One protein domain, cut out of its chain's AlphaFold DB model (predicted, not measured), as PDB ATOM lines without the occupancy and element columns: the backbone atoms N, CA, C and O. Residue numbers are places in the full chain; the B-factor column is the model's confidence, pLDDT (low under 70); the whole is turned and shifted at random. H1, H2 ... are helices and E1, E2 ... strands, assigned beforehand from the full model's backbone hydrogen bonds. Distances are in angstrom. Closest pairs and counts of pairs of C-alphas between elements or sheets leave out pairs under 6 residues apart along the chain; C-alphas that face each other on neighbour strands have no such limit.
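Overview. This is residues 13 to 146 of the 147 residues of the protein "GIY-YIG domain-containing protein" of Gammaproteobacteria bacterium (UniProt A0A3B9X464). A strongly twisted four-strand sheet, E6 E4 E5 E7, stands between the long helix H5 over one face and the shorter H3 and H4 over the other, making three layers. A small sheet, E1 E2 E3, joins at one side where E3 meets E6, and H1 and H2 lie beyond H3, on its side away from H5. The printed part has 134 residues, in the order E1 E2 E3 H1 H2 E4 E5 H3 H4 E6 H5 E7; the large sheet is mixed, the small one antiparallel, the class mixed helices and strands. It is compact, with a radius of gyration of the C-alphas of 14.4 A and spans of 42 by 37 by 31 A.

Arrangement. Begin with E1, residues 13 to 15, E2, 18 to 21, and E3, 29 to 31, a meander, each strand the antiparallel neighbour of the one before; find N 13 and O 20 at 2.8 A, and N 19 and O 30 at 2.8 A. H1, residues 33 to 42, touches H3, residues 89 to 98, at a steep tilt of 63 degrees, closest at the C-alphas of Lys 37 and Arg 98, 6.6 A. H2, residues 47 to 53, only grazes the small sheet with residues 50 to 53. E4, residues 64 to 73, and E5, residues 80 to 85, form a hairpin, with N 69 and O 83 at 2.8 A. H3 is on the large sheet at a height of 7.6 A, on the same face as H4, residues 104 to 109; they touch, about perpendicular at 89 degrees, closest at the C-alphas of His 96 and Lys 107, 4.9 A. E6, residues 110 to 121, is antiparallel to E4, with N 114 and O 70 at 2.8 A. H5, residues 122 to 138, is on the opposite face, along the strands, at a height of 7.7 A. E7, residues 143 to 145, is parallel to E5, with N 144 and O 80 at 2.9 A. Every O i to N i+4 pair is within hydrogen-bond range in H1, H2, H3 and H4, and 11 of 13 in H5.

Along the chain. Find C-alpha 13 at (158.884, 104.221, 168.765), where E1 begins. E4 runs 27.9 A from C-alpha 64, and E6 25.3 A, bending by 64 degrees at residue 114. H5 runs 24.7 A to C-alpha 138 at (162.004, 124.467, 193.434), and E7 ends at C-alpha 145, (173.977, 115.832, 190.715).

Size, cuts and confidence. The C-alphas farthest apart are those of Glu 42 and Gln 138, 43.0 A. The printed part has no cut and no long link, and no printed residue is under 70 in pLDDT.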
ATOM      1  N   LYS A  13     158.203 104.763 169.938       93.81
ATOM      2  CA  LYS A  13     158.884 104.221 168.765       93.81
ATOM      3  C   LYS A  13     160.191 103.583 169.224       93.81
ATOM      4  O   LYS A  13     160.987 104.235 169.903       93.81
ATOM      5  N   GLN A  14     160.407 102.333 168.840       94.44
ATOM      6  CA  GLN A  14     161.640 101.606 169.112       94.44
ATOM      7  C   GLN A  14     162.596 101.717 167.914       94.44
ATOM      8  O   GLN A  14     162.187 101.462 166.784       94.44
ATOM      9  N   SER A  15     163.860 102.045 168.179       94.19
ATOM     10  CA  SER A  15     164.992 101.858 167.259       94.19
ATOM     11  C   SER A  15     166.055 101.061 168.018       94.19
ATOM     12  O   SER A  15     166.477 101.473 169.103       94.19
ATOM     13  N   GLY A  16     166.445  99.885 167.522       93.62
ATOM     14  CA  GLY A  16     167.339  98.972 168.241       93.62
ATOM     15  C   GLY A  16     166.794  98.595 169.628       93.62
ATOM     16  O   GLY A  16     165.736  97.977 169.757       93.62
ATOM     17  N   HIS A  17     167.505  98.979 170.691       94.56
ATOM     18  CA  HIS A  17     167.069  98.803 172.088       94.56
ATOM     19  C   HIS A  17     166.631 100.109 172.772       94.56
ATOM     20  O   HIS A  17     166.482 100.142 173.998       94.56
ATOM     21  N   LEU A  18     166.443 101.182 172.001       95.94
ATOM     22  CA  LEU A  18     166.052 102.504 172.477       95.94
ATOM     23  C   LEU A  18     164.587 102.789 172.143       95.94
ATOM     24  O   LEU A  18     164.176 102.707 170.990       95.94
ATOM     25  N   TYR A  19     163.821 103.199 173.147       95.44
ATOM     26  CA  TYR A  19     162.413 103.561 173.030       95.44
ATOM     27  C   TYR A  19     162.260 105.059 173.228       95.44
ATOM     28  O   TYR A  19     162.646 105.602 174.270       95.44
ATOM     29  N   ARG A  20     161.675 105.726 172.236       95.12
ATOM     30  CA  ARG A  20     161.440 107.171 172.221       95.12
ATOM     31  C   ARG A  20     159.946 107.446 172.287       95.12
ATOM     32  O   ARG A  20     159.177 106.860 171.528       95.12
ATOM     33  N   CYS A  21     159.528 108.313 173.197       95.00
ATOM     34  CA  CYS A  21     158.139 108.736 173.309       95.00
ATOM     35  C   CYS A  21     157.666 109.422 172.017       95.00
ATOM     36  O   CYS A  21     158.399 110.212 171.430       95.00
ATOM     37  N   GLN A  22     156.440 109.118 171.582       93.50
ATOM     38  CA  GLN A  22     155.828 109.732 170.394       93.50
ATOM     39  C   GLN A  22     154.938 110.943 170.723       93.50
ATOM     40  O   GLN A  22     154.447 111.610 169.816       93.50
ATOM     41  N   SER A  23     154.702 111.231 172.006       92.44
ATOM     42  CA  SER A  23     153.918 112.399 172.413       92.44
ATOM     43  C   SER A  23     154.703 113.690 172.196       92.44
ATOM     44  O   SER A  23     155.842 113.805 172.642       92.44
ATOM     45  N   LYS A  24     154.062 114.694 171.587       89.56
ATOM     46  CA  LYS A  24     154.655 116.023 171.350       89.56
ATOM     47  C   LYS A  24     155.017 116.765 172.642       89.56
ATOM     48  O   LYS A  24     155.877 117.632 172.619       89.56
ATOM     49  N   LEU A  25     154.373 116.416 173.758       91.44
ATOM     50  CA  LEU A  25     154.588 117.039 175.068       91.44
ATOM     51  C   LEU A  25     155.622 116.296 175.927       91.44
ATOM     52  O   LEU A  25     155.885 116.697 177.057       91.44
ATOM     53  N   CYS A  26     156.181 115.182 175.443       91.44
ATOM     54  CA  CYS A  26     157.090 114.360 176.232       91.44
ATOM     55  C   CYS A  26     158.290 113.909 175.400       91.44
ATOM     56  O   CYS A  26     158.172 113.052 174.528       91.44
ATOM     57  N   SER A  27     159.468 114.404 175.771       92.19
ATOM     58  CA  SER A  27     160.775 114.008 175.232       92.19
ATOM     59  C   SER A  27     161.351 112.751 175.903       92.19
ATOM     60  O   SER A  27     162.551 112.489 175.840       92.19
ATOM     61  N   GLY A  28     160.493 111.945 176.537       93.88
ATOM     62  CA  GLY A  28     160.894 110.782 177.312       93.88
ATOM     63  C   GLY A  28     161.537 109.686 176.471       93.88
ATOM     64  O   GLY A  28     160.974 109.230 175.476       93.88
ATOM     65  N   VAL A  29     162.692 109.202 176.915       96.06
ATOM     66  CA  VAL A  29     163.448 108.149 176.230       96.06
ATOM     67  C   VAL A  29     163.912 107.103 177.231       96.06
ATOM     68  O   VAL A  29     164.346 107.426 178.335       96.06
ATOM     69  N   HIS A  30     163.857 105.823 176.869       95.69
ATOM     70  CA  HIS A  30     164.442 104.781 177.702       95.69
ATOM     71  C   HIS A  30     165.060 103.638 176.903       95.69
ATOM     72  O   HIS A  30     164.571 103.272 175.846       95.69
ATOM     73  N   TRP A  31     166.130 103.050 177.435       95.62
ATOM     74  CA  TRP A  31     166.711 101.826 176.889       95.62
ATOM     75  C   TRP A  31     166.073 100.587 177.529       95.62
ATOM     76  O   TRP A  31     165.767 100.584 178.735       95.62
ATOM     77  N   ASP A  32     165.972  99.498 176.769       94.50
ATOM     78  CA  ASP A  32     165.777  98.160 177.332       94.50
ATOM     79  C   ASP A  32     167.054  97.728 178.056       94.50
ATOM     80  O   ASP A  32     167.997  97.175 177.490       94.50
ATOM     81  N   LYS A  33     167.084  98.008 179.359       91.62
ATOM     82  CA  LYS A  33     168.213  97.675 180.227       91.62
ATOM     83  C   LYS A  33     168.533  96.184 180.256       91.62
ATOM     84  O   LYS A  33     169.687  95.854 180.518       91.62
ATOM     85  N   GLY A  34     167.539  95.311 180.091       91.56
ATOM     86  CA  GLY A  34     167.741  93.865 180.125       91.56
ATOM     87  C   GLY A  34     168.569  93.433 178.924       91.56
ATOM     88  O   GLY A  34     169.663  92.891 179.098       91.56
ATOM     89  N   LYS A  35     168.094  93.786 177.725       93.50
ATOM     90  CA  LYS A  35     168.779  93.493 176.458       93.50
ATOM     91  C   LYS A  35     170.137  94.178 176.366       93.50
ATOM     92  O   LYS A  35     171.127  93.514 176.095       93.50
ATOM     93  N   VAL A  36     170.218  95.462 176.716       93.25
ATOM     94  CA  VAL A  36     171.486  96.211 176.723       93.25
ATOM     95  C   VAL A  36     172.522  95.572 177.650       93.25
ATOM     96  O   VAL A  36     173.673  95.391 177.264       93.25
ATOM     97  N   LYS A  37     172.144  95.212 178.886       92.31
ATOM     98  CA  LYS A  37     173.086  94.575 179.820       92.31
ATOM     99  C   LYS A  37     173.493  93.178 179.371       92.31
ATOM    100  O   LYS A  37     174.601  92.773 179.699       92.31
ATOM    101  N   LYS A  38     172.601  92.440 178.707       93.88
ATOM    102  CA  LYS A  38     172.923  91.141 178.116       93.88
ATOM    103  C   LYS A  38     173.940  91.317 176.984       93.88
ATOM    104  O   LYS A  38     175.002  90.718 177.060       93.88
ATOM    105  N   ALA A  39     173.687  92.243 176.059       93.56
ATOM    106  CA  ALA A  39     174.592  92.551 174.953       93.56
ATOM    107  C   ALA A  39     176.007  92.920 175.438       93.56
ATOM    108  O   ALA A  39     176.980  92.370 174.941       93.56
ATOM    109  N   PHE A  40     176.136  93.771 176.464       93.06
ATOM    110  CA  PHE A  40     177.453  94.119 177.023       93.06
ATOM    111  C   PHE A  40     178.152  92.976 177.773       93.06
ATOM    112  O   PHE A  40     179.370  93.020 177.918       93.06
ATOM    113  N   ARG A  41     177.411  91.990 178.294       91.56
ATOM    114  CA  ARG A  41     178.013  90.788 178.897       91.56
ATOM    115  C   ARG A  41     178.547  89.837 177.832       91.56
ATOM    116  O   ARG A  41     179.564  89.204 178.068       91.56
ATOM    117  N   GLU A  42     177.850  89.734 176.704       93.25
ATOM    118  CA  GLU A  42     178.232  88.874 175.578       93.25
ATOM    119  C   GLU A  42     179.382  89.481 174.769       93.25
ATOM    120  O   GLU A  42     180.309  88.773 174.392       93.25
ATOM    121  N   ASN A  43     179.348  90.794 174.535       92.19
ATOM    122  CA  ASN A  43     180.405  91.522 173.847       92.19
ATOM    123  C   ASN A  43     180.587  92.931 174.459       92.19
ATOM    124  O   ASN A  43     179.762  93.820 174.224       92.19
ATOM    125  N   PRO A  44     181.677  93.181 175.207       86.88
ATOM    126  CA  PRO A  44     181.970  94.499 175.778       86.88
ATOM    127  C   PRO A  44     182.120  95.635 174.747       86.88
ATOM    128  O   PRO A  44     181.870  96.798 175.080       86.88
ATOM    129  N   GLU A  45     182.476  95.312 173.501       90.31
ATOM    130  CA  GLU A  45     182.729  96.264 172.409       90.31
ATOM    131  C   GLU A  45     181.473  96.596 171.584       90.31
ATOM    132  O   GLU A  45     181.506  97.430 170.684       90.31
ATOM    133  N   VAL A  46     180.308  96.037 171.937       94.19
ATOM    134  CA  VAL A  46     179.034  96.219 171.208       94.19
ATOM    135  C   VAL A  46     178.468  97.654 171.242       94.19
ATOM    136  O   VAL A  46     177.397  97.920 170.695       94.19
ATOM    137  N   LEU A  47     179.149  98.599 171.899       92.44
ATOM    138  CA  LEU A  47     178.656  99.961 172.119       92.44
ATOM    139  C   LEU A  47     178.278 100.662 170.813       92.44
ATOM    140  O   LEU A  47     177.175 101.191 170.710       92.44
ATOM    141  N   GLU A  48     179.190 100.694 169.842       92.25
ATOM    142  CA  GLU A  48     178.983 101.434 168.594       92.25
ATOM    143  C   GLU A  48     177.831 100.844 167.785       92.25
ATOM    144  O   GLU A  48     176.964 101.584 167.319       92.25
ATOM    145  N   LYS A  49     177.746  99.510 167.737       94.19
ATOM    146  CA  LYS A  49     176.633  98.787 167.115       94.19
ATOM    147  C   LYS A  49     175.289  99.169 167.740       94.19
ATOM    148  O   LYS A  49     174.364  99.526 167.017       94.19
ATOM    149  N   LEU A  50     175.191  99.166 169.074       94.88
ATOM    150  CA  LEU A  50     173.956  99.541 169.776       94.88
ATOM    151  C   LEU A  50     173.541 100.991 169.503       94.88
ATOM    152  O   LEU A  50     172.349 101.279 169.414       94.88
ATOM    153  N   LEU A  51     174.504 101.912 169.411       95.00
ATOM    154  CA  LEU A  51     174.225 103.316 169.107       95.00
ATOM    155  C   LEU A  51     173.749 103.497 167.661       95.00
ATOM    156  O   LEU A  51     172.813 104.266 167.438       95.00
ATOM    157  N   LEU A  52     174.351 102.769 166.715       94.56
ATOM    158  CA  LEU A  52     173.981 102.793 165.300       94.56
ATOM    159  C   LEU A  52     172.567 102.240 165.079       94.56
ATOM    160  O   LEU A  52     171.729 102.928 164.505       94.56
ATOM    161  N   GLU A  53     172.271 101.043 165.595       94.69
ATOM    162  CA  GLU A  53     170.941 100.413 165.498       94.69
ATOM    163  C   GLU A  53     169.845 101.254 166.158       94.69
ATOM    164  O   GLU A  53     168.684 101.241 165.748       94.69
ATOM    165  N   ALA A  54     170.207 101.990 167.207       94.94
ATOM    166  CA  ALA A  54     169.303 102.895 167.887       94.94
ATOM    167  C   ALA A  54     169.169 104.256 167.201       94.94
ATOM    168  O   ALA A  54     168.435 105.096 167.724       94.94
ATOM    169  N   GLU A  55     169.842 104.503 166.075       95.38
ATOM    170  CA  GLU A  55     169.862 105.791 165.370       95.38
ATOM    171  C   GLU A  55     170.222 106.945 166.327       95.38
ATOM    172  O   GLU A  55     169.520 107.961 166.418       95.38
ATOM    173  N   VAL A  56     171.239 106.746 167.169       93.44
ATOM    174  CA  VAL A  56     171.717 107.792 168.079       93.44
ATOM    175  C   VAL A  56     172.619 108.746 167.294       93.44
ATOM    176  O   VAL A  56     173.567 108.279 166.661       93.44
ATOM    177  N   PRO A  57     172.384 110.072 167.354       92.31
ATOM    178  CA  PRO A  57     173.255 111.035 166.695       92.31
ATOM    179  C   PRO A  57     174.713 110.893 167.139       92.31
ATOM    180  O   PRO A  57     175.002 110.678 168.323       92.31
ATOM    181  N   ALA A  58     175.627 111.036 166.179       88.19
ATOM    182  CA  ALA A  58     177.057 110.999 166.436       88.19
ATOM    183  C   ALA A  58     177.491 112.122 167.391       88.19
ATOM    184  O   ALA A  58     176.813 113.138 167.564       88.19
ATOM    185  N   HIS A  59     178.649 111.937 168.024       84.25
ATOM    186  CA  HIS A  59     179.231 112.969 168.873       84.25
ATOM    187  C   HIS A  59     179.598 114.202 168.035       84.25
ATOM    188  O   HIS A  59     180.203 114.090 166.969       84.25
ATOM    189  N   ILE A  60     179.246 115.386 168.531       88.56
ATOM    190  CA  ILE A  60     179.542 116.642 167.845       88.56
ATOM    191  C   ILE A  60     180.980 117.040 168.177       88.56
ATOM    192  O   ILE A  60     181.330 117.222 169.344       88.56
ATOM    193  N   LYS A  61     181.820 117.192 167.150       82.56
ATOM    194  CA  LYS A  61     183.179 117.727 167.292       82.56
ATOM    195  C   LYS A  61     183.128 119.244 167.117       82.56
ATOM    196  O   LYS A  61     182.867 119.727 166.022       82.56
ATOM    197  N   GLY A  62     183.350 120.000 168.192       84.94
ATOM    198  CA  GLY A  62     183.371 121.463 168.129       84.94
ATOM    199  C   GLY A  62     183.229 122.154 169.484       84.94
ATOM    200  O   GLY A  62     183.064 121.507 170.522       84.94
ATOM    201  N   LYS A  63     183.271 123.496 169.458       85.31
ATOM    202  CA  LYS A  63     183.093 124.347 170.652       85.31
ATOM    203  C   LYS A  63     181.698 124.193 171.276       85.31
ATOM    204  O   LYS A  63     181.573 124.265 172.495       85.31
ATOM    205  N   ILE A  64     180.675 123.954 170.453       91.50
ATOM    206  CA  ILE A  64     179.292 123.693 170.867       91.50
ATOM    207  C   ILE A  64     179.047 122.184 170.756       91.50
ATOM    208  O   ILE A  64     178.743 121.667 169.687       91.50
ATOM    209  N   SER A  65     179.257 121.470 171.856       92.69
ATOM    210  CA  SER A  65     179.254 119.998 171.887       92.69
ATOM    211  C   SER A  65     178.674 119.408 173.167       92.69
ATOM    212  O   SER A  65     178.538 118.191 173.278       92.69
ATOM    213  N   HIS A  66     178.350 120.248 174.150       95.00
ATOM    214  CA  HIS A  66     177.884 119.796 175.450       95.00
ATOM    215  C   HIS A  66     176.364 119.849 175.550       95.00
ATOM    216  O   HIS A  66     175.707 120.677 174.926       95.00
ATOM    217  N   PHE A  67     175.823 118.969 176.378       96.69
ATOM    218  CA  PHE A  67     174.409 118.869 176.690       96.69
ATOM    219  C   PHE A  67     174.235 118.800 178.199       96.69
ATOM    220  O   PHE A  67     175.059 118.190 178.885       96.69
ATOM    221  N   VAL A  68     173.138 119.355 178.697       96.94
ATOM    222  CA  VAL A  68     172.663 119.150 180.070       96.94
ATOM    223  C   VAL A  68     171.426 118.269 179.995       96.94
ATOM    224  O   VAL A  68     170.577 118.475 179.136       96.94
ATOM    225  N   TYR A  69     171.322 117.243 180.831       96.75
ATOM    226  CA  TYR A  69     170.251 116.254 180.740       96.75
ATOM    227  C   TYR A  69     169.678 115.885 182.101       96.75
ATOM    228  O   TYR A  69     170.347 115.998 183.128       96.75
ATOM    229  N   VAL A  70     168.438 115.390 182.083       96.88
ATOM    230  CA  VAL A  70     167.693 114.982 183.278       96.88
ATOM    231  C   VAL A  70     167.269 113.524 183.152       96.88
ATOM    232  O   VAL A  70     166.543 113.151 182.231       96.88
ATOM    233  N   LEU A  71     167.691 112.678 184.089       96.12
ATOM    234  CA  LEU A  71     167.253 111.286 184.202       96.12
ATOM    235  C   LEU A  71     166.204 111.143 185.304       96.12
ATOM    236  O   LEU A  71     166.383 111.652 186.406       96.12
ATOM    237  N   ARG A  72     165.169 110.342 185.052       94.81
ATOM    238  CA  ARG A  72     164.216 109.900 186.076       94.81
ATOM    239  C   ARG A  72     164.857 108.817 186.932       94.81
ATOM    240  O   ARG A  72     165.288 107.791 186.397       94.81
ATOM    241  N   LEU A  73     164.867 108.974 188.249       93.94
ATOM    242  CA  LEU A  73     165.338 107.949 189.179       93.94
ATOM    243  C   LEU A  73     164.162 107.158 189.765       93.94
ATOM    244  O   LEU A  73     163.057 107.667 189.914       93.94
ATOM    245  N   LYS A  74     164.403 105.886 190.100       91.06
ATOM    246  CA  LYS A  74     163.497 105.091 190.944       91.06
ATOM    247  C   LYS A  74     163.889 105.176 192.422       91.06
ATOM    248  O   LYS A  74     165.046 105.478 192.733       91.06
ATOM    249  N   GLY A  75     162.954 104.804 193.293       86.50
ATOM    250  CA  GLY A  75     163.151 104.624 194.738       86.50
ATOM    251  C   GLY A  75     162.581 105.750 195.597       86.50
ATOM    252  O   GLY A  75     162.191 105.495 196.722       86.50
ATOM    253  N   GLU A  76     162.468 106.955 195.047       87.81
ATOM    254  CA  GLU A  76     161.911 108.131 195.721       87.81
ATOM    255  C   GLU A  76     160.950 108.835 194.761       87.81
ATOM    256  O   GLU A  76     161.137 108.781 193.537       87.81
ATOM    257  N   LEU A  77     159.916 109.474 195.310       84.06
ATOM    258  CA  LEU A  77     158.961 110.248 194.525       84.06
ATOM    259  C   LEU A  77     159.669 111.459 193.901       84.06
ATOM    260  O   LEU A  77     160.476 112.110 194.552       84.06
ATOM    261  N   ASN A  78     159.390 111.735 192.626       86.94
ATOM    262  CA  ASN A  78     159.947 112.872 191.878       86.94
ATOM    263  C   ASN A  78     161.484 112.985 191.885       86.94
ATOM    264  O   ASN A  78     162.027 114.058 191.621       86.94
ATOM    265  N   ALA A  79     162.200 111.882 192.114       93.56
ATOM    266  CA  ALA A  79     163.653 111.897 192.110       93.56
ATOM    267  C   ALA A  79     164.233 111.985 190.690       93.56
ATOM    268  O   ALA A  79     163.932 111.162 189.815       93.56
ATOM    269  N   SER A  80     165.134 112.941 190.492       94.88
ATOM    270  CA  SER A  80     165.781 113.231 189.213       94.88
ATOM    271  C   SER A  80     167.298 113.293 189.372       94.88
ATOM    272  O   SER A  80     167.812 113.664 190.423       94.88
ATOM    273  N   TYR A  81     168.033 112.924 188.326       95.00
ATOM    274  CA  TYR A  81     169.475 113.140 188.244       95.00
ATOM    275  C   TYR A  81     169.782 114.121 187.123       95.00
ATOM    276  O   TYR A  81     169.389 113.870 185.983       95.00
ATOM    277  N   VAL A  82     170.490 115.198 187.448       96.31
ATOM    278  CA  VAL A  82     170.958 116.189 186.479       96.31
ATOM    279  C   VAL A  82     172.445 115.967 186.234       96.31
ATOM    280  O   VAL A  82     173.204 115.682 187.162       96.31
ATOM    281  N   GLY A  83     172.843 116.043 184.969       94.94
ATOM    282  CA  GLY A  83     174.235 115.924 184.570       94.94
ATOM    283  C   GLY A  83     174.519 116.683 183.284       94.94
ATOM    284  O   GLY A  83     173.621 116.862 182.460       94.94
ATOM    285  N   MET A  84     175.780 117.044 183.058       95.12
ATOM    286  CA  MET A  84     176.257 117.455 181.736       95.12
ATOM    287  C   MET A  84     177.072 116.364 181.028       95.12
ATOM    288  O   MET A  84     177.591 115.422 181.641       95.12
ATOM    289  N   THR A  85     177.175 116.448 179.704       94.69
ATOM    290  CA  THR A  85     177.992 115.534 178.897       94.69
ATOM    291  C   THR A  85     178.395 116.152 177.557       94.69
ATOM    292  O   THR A  85     177.629 116.908 176.978       94.69
ATOM    293  N   GLY A  86     179.579 115.804 177.045       93.81
ATOM    294  CA  GLY A  86     179.981 116.082 175.655       93.81
ATOM    295  C   GLY A  86     179.552 115.001 174.650       93.81
ATOM    296  O   GLY A  86     179.903 115.061 173.477       93.81
ATOM    297  N   LEU A  87     178.846 113.962 175.109       93.88
ATOM    298  CA  LEU A  87     178.252 112.933 174.252       93.88
ATOM    299  C   LEU A  87     176.779 113.254 174.019       93.88
ATOM    300  O   LEU A  87     176.159 113.938 174.828       93.88
ATOM    301  N   HIS A  88     176.170 112.670 172.987       95.56
ATOM    302  CA  HIS A  88     174.715 112.727 172.879       95.56
ATOM    303  C   HIS A  88     174.066 112.120 174.149       95.56
ATOM    304  O   HIS A  88     174.480 111.030 174.573       95.56
ATOM    305  N   PRO A  89     173.041 112.749 174.761       96.44
ATOM    306  CA  PRO A  89     172.430 112.274 176.008       96.44
ATOM    307  C   PRO A  89     171.955 110.816 175.973       96.44
ATOM    308  O   PRO A  89     172.060 110.104 176.970       96.44
ATOM    309  N   TYR A  90     171.515 110.316 174.813       96.44
ATOM    310  CA  TYR A  90     171.156 108.897 174.639       96.44
ATOM    311  C   TYR A  90     172.359 107.962 174.827       96.44
ATOM    312  O   TYR A  90     172.243 106.946 175.519       96.44
ATOM    313  N   ALA A  91     173.522 108.330 174.280       95.88
ATOM    314  CA  ALA A  91     174.770 107.590 174.449       95.88
ATOM    315  C   ALA A  91     175.306 107.711 175.883       95.88
ATOM    316  O   ALA A  91     175.773 106.731 176.471       95.88
ATOM    317  N   ARG A  92     175.181 108.893 176.502       96.38
ATOM    318  CA  ARG A  92     175.505 109.080 177.922       96.38
ATOM    319  C   ARG A  92     174.624 108.212 178.818       96.38
ATOM    320  O   ARG A  92     175.137 107.569 179.733       96.38
ATOM    321  N   TYR A  93     173.330 108.122 178.527       96.06
ATOM    322  CA  TYR A  93     172.424 107.259 179.274       96.06
ATOM    323  C   TYR A  93     172.784 105.773 179.124       96.06
ATOM    324  O   TYR A  93     172.811 105.041 180.115       96.06
ATOM    325  N   LEU A  94     173.175 105.340 177.923       94.94
ATOM    326  CA  LEU A  94     173.686 103.987 177.696       94.94
ATOM    327  C   LEU A  94     174.954 103.703 178.527       94.94
ATOM    328  O   LEU A  94     175.061 102.655 179.169       94.94
ATOM    329  N   ASN A  95     175.870 104.677 178.605       95.00
ATOM    330  CA  ASN A  95     177.056 104.606 179.462       95.00
ATOM    331  C   ASN A  95     176.704 104.408 180.946       95.00
ATOM    332  O   ASN A  95     177.322 103.578 181.616       95.00
ATOM    333  N   HIS A  96     175.672 105.092 181.447       94.50
ATOM    334  CA  HIS A  96     175.176 104.880 182.810       94.50
ATOM    335  C   HIS A  96     174.677 103.448 183.036       94.50
ATOM    336  O   HIS A  96     174.967 102.852 184.074       94.50
ATOM    337  N   ILE A  97     173.988 102.854 182.057       92.56
ATOM    338  CA  ILE A  97     173.454 101.486 182.157       92.56
ATOM    339  C   ILE A  97     174.575 100.442 182.222       92.56
ATOM    340  O   ILE A  97     174.483  99.521 183.041       92.56
ATOM    341  N   ARG A  98     175.635 100.600 181.414       92.50
ATOM    342  CA  ARG A  98     176.827  99.730 181.474       92.50
ATOM    343  C   ARG A  98     177.771 100.063 182.635       92.50
ATOM    344  O   ARG A  98     178.697  99.314 182.912       92.50
ATOM    345  N   GLY A  99     177.527 101.164 183.346       90.31
ATOM    346  CA  GLY A  99     178.321 101.585 184.498       90.31
ATOM    347  C   GLY A  99     179.643 102.270 184.149       90.31
ATOM    348  O   GLY A  99     180.510 102.350 185.015       90.31
ATOM    349  N   TYR A 100     179.796 102.782 182.928       91.38
ATOM    350  CA  TYR A 100     180.997 103.490 182.486       91.38
ATOM    351  C   TYR A 100     180.905 104.987 182.807       91.38
ATOM    352  O   TYR A 100     179.963 105.655 182.375       91.38
ATOM    353  N   ARG A 101     181.887 105.519 183.557       88.00
ATOM    354  CA  ARG A 101     181.960 106.934 183.990       88.00
ATOM    355  C   ARG A 101     180.615 107.463 184.512       88.00
ATOM    356  O   ARG A 101     180.133 108.509 184.073       88.00
ATOM    357  N   SER A 102     179.990 106.695 185.402       87.75
ATOM    358  CA  SER A 102     178.628 106.911 185.891       87.75
ATOM    359  C   SER A 102     178.605 107.148 187.394       87.75
ATOM    360  O   SER A 102     179.251 106.410 188.131       87.75
ATOM    361  N   SER A 103     177.754 108.069 187.853       88.50
ATOM    362  CA  SER A 103     177.412 108.166 189.274       88.50
ATOM    363  C   SER A 103     176.692 106.900 189.758       88.50
ATOM    364  O   SER A 103     176.054 106.182 188.969       88.50
ATOM    365  N   HIS A 104     176.771 106.633 191.064       88.88
ATOM    366  CA  HIS A 104     176.070 105.515 191.699       88.88
ATOM    367  C   HIS A 104     174.549 105.595 191.467       88.88
ATOM    368  O   HIS A 104     173.929 104.610 191.047       88.88
ATOM    369  N   HIS A 105     173.968 106.790 191.638       90.00
ATOM    370  CA  HIS A 105     172.543 107.046 191.418       90.00
ATOM    371  C   HIS A 105     172.134 106.774 189.967       90.00
ATOM    372  O   HIS A 105     171.207 105.997 189.733       90.00
ATOM    373  N   ALA A 106     172.853 107.318 188.982       88.44
ATOM    374  CA  ALA A 106     172.513 107.106 187.577       88.44
ATOM    375  C   ALA A 106     172.633 105.623 187.174       88.44
ATOM    376  O   ALA A 106     171.730 105.073 186.540       88.44
ATOM    377  N   LYS A 107     173.686 104.927 187.628       91.06
ATOM    378  CA  LYS A 107     173.918 103.502 187.327       91.06
ATOM    379  C   LYS A 107     172.806 102.598 187.864       91.06
ATOM    380  O   LYS A 107     172.320 101.702 187.168       91.06
ATOM    381  N   ARG A 108     172.420 102.789 189.129       89.19
ATOM    382  CA  ARG A 108     171.503 101.880 189.838       89.19
ATOM    383  C   ARG A 108     170.034 102.277 189.686       89.19
ATOM    384  O   ARG A 108     169.175 101.394 189.589       89.19
ATOM    385  N   ARG A 109     169.734 103.579 189.641       92.88
ATOM    386  CA  ARG A 109     168.369 104.107 189.787       92.88
ATOM    387  C   ARG A 109     167.771 104.699 188.506       92.88
ATOM    388  O   ARG A 109     166.550 104.730 188.416       92.88
ATOM    389  N   ALA A 110     168.548 105.105 187.498       93.31
ATOM    390  CA  ALA A 110     167.991 105.829 186.343       93.31
ATOM    391  C   ALA A 110     167.071 104.972 185.459       93.31
ATOM    392  O   ALA A 110     167.529 104.015 184.847       93.31
ATOM    393  N   THR A 111     165.790 105.297 185.332       93.56
ATOM    394  CA  THR A 111     164.779 104.492 184.616       93.56
ATOM    395  C   THR A 111     164.462 104.976 183.206       93.56
ATOM    396  O   THR A 111     164.101 104.145 182.365       93.56
ATOM    397  N   ALA A 112     164.608 106.277 182.967       95.19
ATOM    398  CA  ALA A 112     164.405 106.945 181.691       95.19
ATOM    399  C   ALA A 112     165.189 108.267 181.667       95.19
ATOM    400  O   ALA A 112     165.498 108.829 182.718       95.19
ATOM    401  N   LEU A 113     165.479 108.761 180.472       96.69
ATOM    402  CA  LEU A 113     165.865 110.137 180.201       96.69
ATOM    403  C   LEU A 113     164.587 110.959 180.021       96.69
ATOM    404  O   LEU A 113     163.739 110.592 179.210       96.69
ATOM    405  N   ILE A 114     164.439 112.020 180.810       95.25
ATOM    406  CA  ILE A 114     163.269 112.901 180.792       95.25
ATOM    407  C   ILE A 114     163.385 113.888 179.651       95.25
ATOM    408  O   ILE A 114     162.514 113.937 178.794       95.25
ATOM    409  N   THR A 115     164.463 114.663 179.670       95.69
ATOM    410  CA  THR A 115     164.726 115.718 178.704       95.69
ATOM    411  C   THR A 115     166.216 116.047 178.702       95.69
ATOM    412  O   THR A 115     166.971 115.590 179.571       95.69
ATOM    413  N   PHE A 116     166.639 116.831 177.721       96.31
ATOM    414  CA  PHE A 116     167.976 117.394 177.641       96.31
ATOM    415  C   PHE A 116     167.949 118.737 176.911       96.31
ATOM    416  O   PHE A 116     167.043 119.015 176.131       96.31
ATOM    417  N   GLU A 117     168.976 119.541 177.150       95.44
ATOM    418  CA  GLU A 117     169.210 120.836 176.531       95.44
ATOM    419  C   GLU A 117     170.581 120.854 175.857       95.44
ATOM    420  O   GLU A 117     171.537 120.245 176.348       95.44
ATOM    421  N   GLY A 118     170.680 121.573 174.743       92.75
ATOM    422  CA  GLY A 118     171.888 121.691 173.932       92.75
ATOM    423  C   GLY A 118     171.648 121.319 172.462       92.75
ATOM    424  O   GLY A 118     170.509 121.062 172.070       92.75
ATOM    425  N   PRO A 119     172.710 121.266 171.645       94.19
ATOM    426  CA  PRO A 119     174.109 121.428 172.040       94.19
ATOM    427  C   PRO A 119     174.437 122.867 172.476       94.19
ATOM    428  O   PRO A 119     173.886 123.830 171.956       94.19
ATOM    429  N   MET A 120     175.347 123.014 173.437       95.19
ATOM    430  CA  MET A 120     175.863 124.293 173.939       95.19
ATOM    431  C   MET A 120     177.378 124.217 174.186       95.19
ATOM    432  O   MET A 120     177.998 123.156 174.047       95.19
ATOM    433  N   THR A 121     178.005 125.343 174.529       95.81
ATOM    434  CA  THR A 121     179.425 125.352 174.913       95.81
ATOM    435  C   THR A 121     179.628 124.675 176.268       95.81
ATOM    436  O   THR A 121     178.721 124.630 177.098       95.81
ATOM    437  N   SER A 122     180.832 124.151 176.524       93.56
ATOM    438  CA  SER A 122     181.153 123.530 177.820       93.56
ATOM    439  C   SER A 122     180.958 124.506 178.989       93.56
ATOM    440  O   SER A 122     180.420 124.138 180.028       93.56
ATOM    441  N   GLU A 123     181.323 125.776 178.803       94.00
ATOM    442  CA  GLU A 123     181.127 126.831 179.804       94.00
ATOM    443  C   GLU A 123     179.648 127.123 180.065       94.00
ATOM    444  O   GLU A 123     179.247 127.281 181.219       94.00
ATOM    445  N   ALA A 124     178.822 127.154 179.012       95.25
ATOM    446  CA  ALA A 124     177.380 127.308 179.158       95.25
ATOM    447  C   ALA A 124     176.773 126.107 179.897       95.25
ATOM    448  O   ALA A 124     175.976 126.303 180.813       95.25
ATOM    449  N   ALA A 125     177.205 124.883 179.575       94.81
ATOM    450  CA  ALA A 125     176.742 123.670 180.247       94.81
ATOM    451  C   ALA A 125     177.086 123.668 181.745       94.81
ATOM    452  O   ALA A 125     176.208 123.388 182.557       94.81
ATOM    453  N   LYS A 126     178.309 124.077 182.115       94.94
ATOM    454  CA  LYS A 126     178.737 124.214 183.521       94.94
ATOM    455  C   LYS A 126     177.875 125.190 184.321       94.94
ATOM    456  O   LYS A 126     177.652 124.971 185.501       94.94
ATOM    457  N   LYS A 127     177.387 126.264 183.694       95.81
ATOM    458  CA  LYS A 127     176.466 127.214 184.344       95.81
ATOM    459  C   LYS A 127     175.025 126.701 184.346       95.81
ATOM    460  O   LYS A 127     174.281 126.942 185.293       95.81
ATOM    461  N   ARG A 128     174.616 126.003 183.282       96.19
ATOM    462  CA  ARG A 128     173.239 125.533 183.102       96.19
ATOM    463  C   ARG A 128     172.899 124.345 183.995       96.19
ATOM    464  O   ARG A 128     171.779 124.294 184.493       96.19
ATOM    465  N   GLU A 129     173.836 123.426 184.209       95.25
ATOM    466  CA  GLU A 129     173.644 122.225 185.030       95.25
ATOM    467  C   GLU A 129     173.175 122.531 186.470       95.25
ATOM    468  O   GLU A 129     172.100 122.046 186.839       95.25
ATOM    469  N   PRO A 130     173.879 123.360 187.273       95.00
ATOM    470  CA  PRO A 130     173.433 123.692 188.627       95.00
ATOM    471  C   PRO A 130     172.128 124.496 188.623       95.00
ATOM    472  O   PRO A 130     171.251 124.233 189.444       95.00
ATOM    473  N   LYS A 131     171.942 125.404 187.654       95.44
ATOM    474  CA  LYS A 131     170.698 126.175 187.510       95.44
ATOM    475  C   LYS A 131     169.490 125.265 187.256       95.44
ATOM    476  O   LYS A 131     168.451 125.433 187.879       95.44
ATOM    477  N   LEU A 132     169.631 124.276 186.369       95.25
ATOM    478  CA  LEU A 132     168.564 123.309 186.089       95.25
ATOM    479  C   LEU A 132     168.261 122.448 187.318       95.25
ATOM    480  O   LEU A 132     167.106 122.123 187.586       95.25
ATOM    481  N   ALA A 133     169.296 122.075 188.072       93.62
ATOM    482  CA  ALA A 133     169.112 121.345 189.315       93.62
ATOM    483  C   ALA A 133     168.327 122.169 190.348       93.62
ATOM    484  O   ALA A 133     167.451 121.620 191.012       93.62
ATOM    485  N   GLU A 134     168.593 123.469 190.462       94.06
ATOM    486  CA  GLU A 134     167.850 124.373 191.343       94.06
ATOM    487  C   GLU A 134     166.388 124.552 190.908       94.06
ATOM    488  O   GLU A 134     165.491 124.363 191.728       94.06
ATOM    489  N   GLU A 135     166.134 124.801 189.619       94.25
ATOM    490  CA  GLU A 135     164.778 124.893 189.049       94.25
ATOM    491  C   GLU A 135     163.952 123.630 189.351       94.25
ATOM    492  O   GLU A 135     162.783 123.696 189.730       94.25
ATOM    493  N   LEU A 136     164.562 122.448 189.231       92.81
ATOM    494  CA  LEU A 136     163.901 121.187 189.559       92.81
ATOM    495  C   LEU A 136     163.644 121.042 191.067       92.81
ATOM    496  O   LEU A 136     162.565 120.584 191.449       92.81
ATOM    497  N   ARG A 137     164.584 121.452 191.929       92.19
ATOM    498  CA  ARG A 137     164.388 121.441 193.393       92.19
ATOM    499  C   ARG A 137     163.235 122.355 193.811       92.19
ATOM    500  O   ARG A 137     162.433 121.951 194.650       92.19
ATOM    501  N   GLN A 138     163.117 123.535 193.201       92.19
ATOM    502  CA  GLN A 138     162.004 124.467 193.434       92.19
ATOM    503  C   GLN A 138     160.655 123.863 193.016       92.19
ATOM    504  O   GLN A 138     159.658 124.044 193.708       92.19
ATOM    505  N   ASN A 139     160.639 123.050 191.957       89.50
ATOM    506  CA  ASN A 139     159.471 122.276 191.522       89.50
ATOM    507  C   ASN A 139     159.233 120.989 192.346       89.50
ATOM    508  O   ASN A 139     158.631 120.036 191.852       89.50
ATOM    509  N   ALA A 140     159.719 120.932 193.590       86.00
ATOM    510  CA  ALA A 140     159.566 119.803 194.512       86.00
ATOM    511  C   ALA A 140     160.139 118.457 194.008       86.00
ATOM    512  O   ALA A 140     159.663 117.383 194.390       86.00
ATOM    513  N   HIS A 141     161.180 118.485 193.168       87.06
ATOM    514  CA  HIS A 141     161.945 117.284 192.825       87.06
ATOM    515  C   HIS A 141     163.105 117.046 193.796       87.06
ATOM    516  O   HIS A 141     163.870 117.955 194.124       87.06
ATOM    517  N   THR A 142     163.338 115.782 194.157       90.38
ATOM    518  CA  THR A 142     164.591 115.375 194.805       90.38
ATOM    519  C   THR A 142     165.684 115.232 193.749       90.38
ATOM    520  O   THR A 142     165.701 114.272 192.975       90.38
ATOM    521  N   VAL A 143     166.601 116.198 193.683       91.62
ATOM    522  CA  VAL A 143     167.622 116.256 192.626       91.62
ATOM    523  C   VAL A 143     168.981 115.765 193.110       91.62
ATOM    524  O   VAL A 143     169.532 116.280 194.079       91.62
ATOM    525  N   TYR A 144     169.556 114.827 192.361       91.06
ATOM    526  CA  TYR A 144     170.919 114.323 192.520       91.06
ATOM    527  C   TYR A 144     171.818 114.841 191.383       91.06
ATOM    528  O   TYR A 144     171.392 114.869 190.229       91.06
ATOM    529  N   GLY A 145     173.076 115.182 191.679       88.25
ATOM    530  CA  GLY A 145     173.977 115.832 190.715       88.25
ATOM    531  C   GLY A 145     173.746 117.346 190.619       88.25
ATOM    532  O   GLY A 145     173.189 117.936 191.548       88.25
ATOM    533  N   GLY A 146     174.173 117.960 189.510       79.81
ATOM    534  CA  GLY A 146     174.124 119.414 189.330       79.81
ATOM    535  C   GLY A 146     175.087 120.165 190.243       79.81
ATOM    536  O   GLY A 146     174.639 120.985 191.046       79.81
TER     537      GLY A 146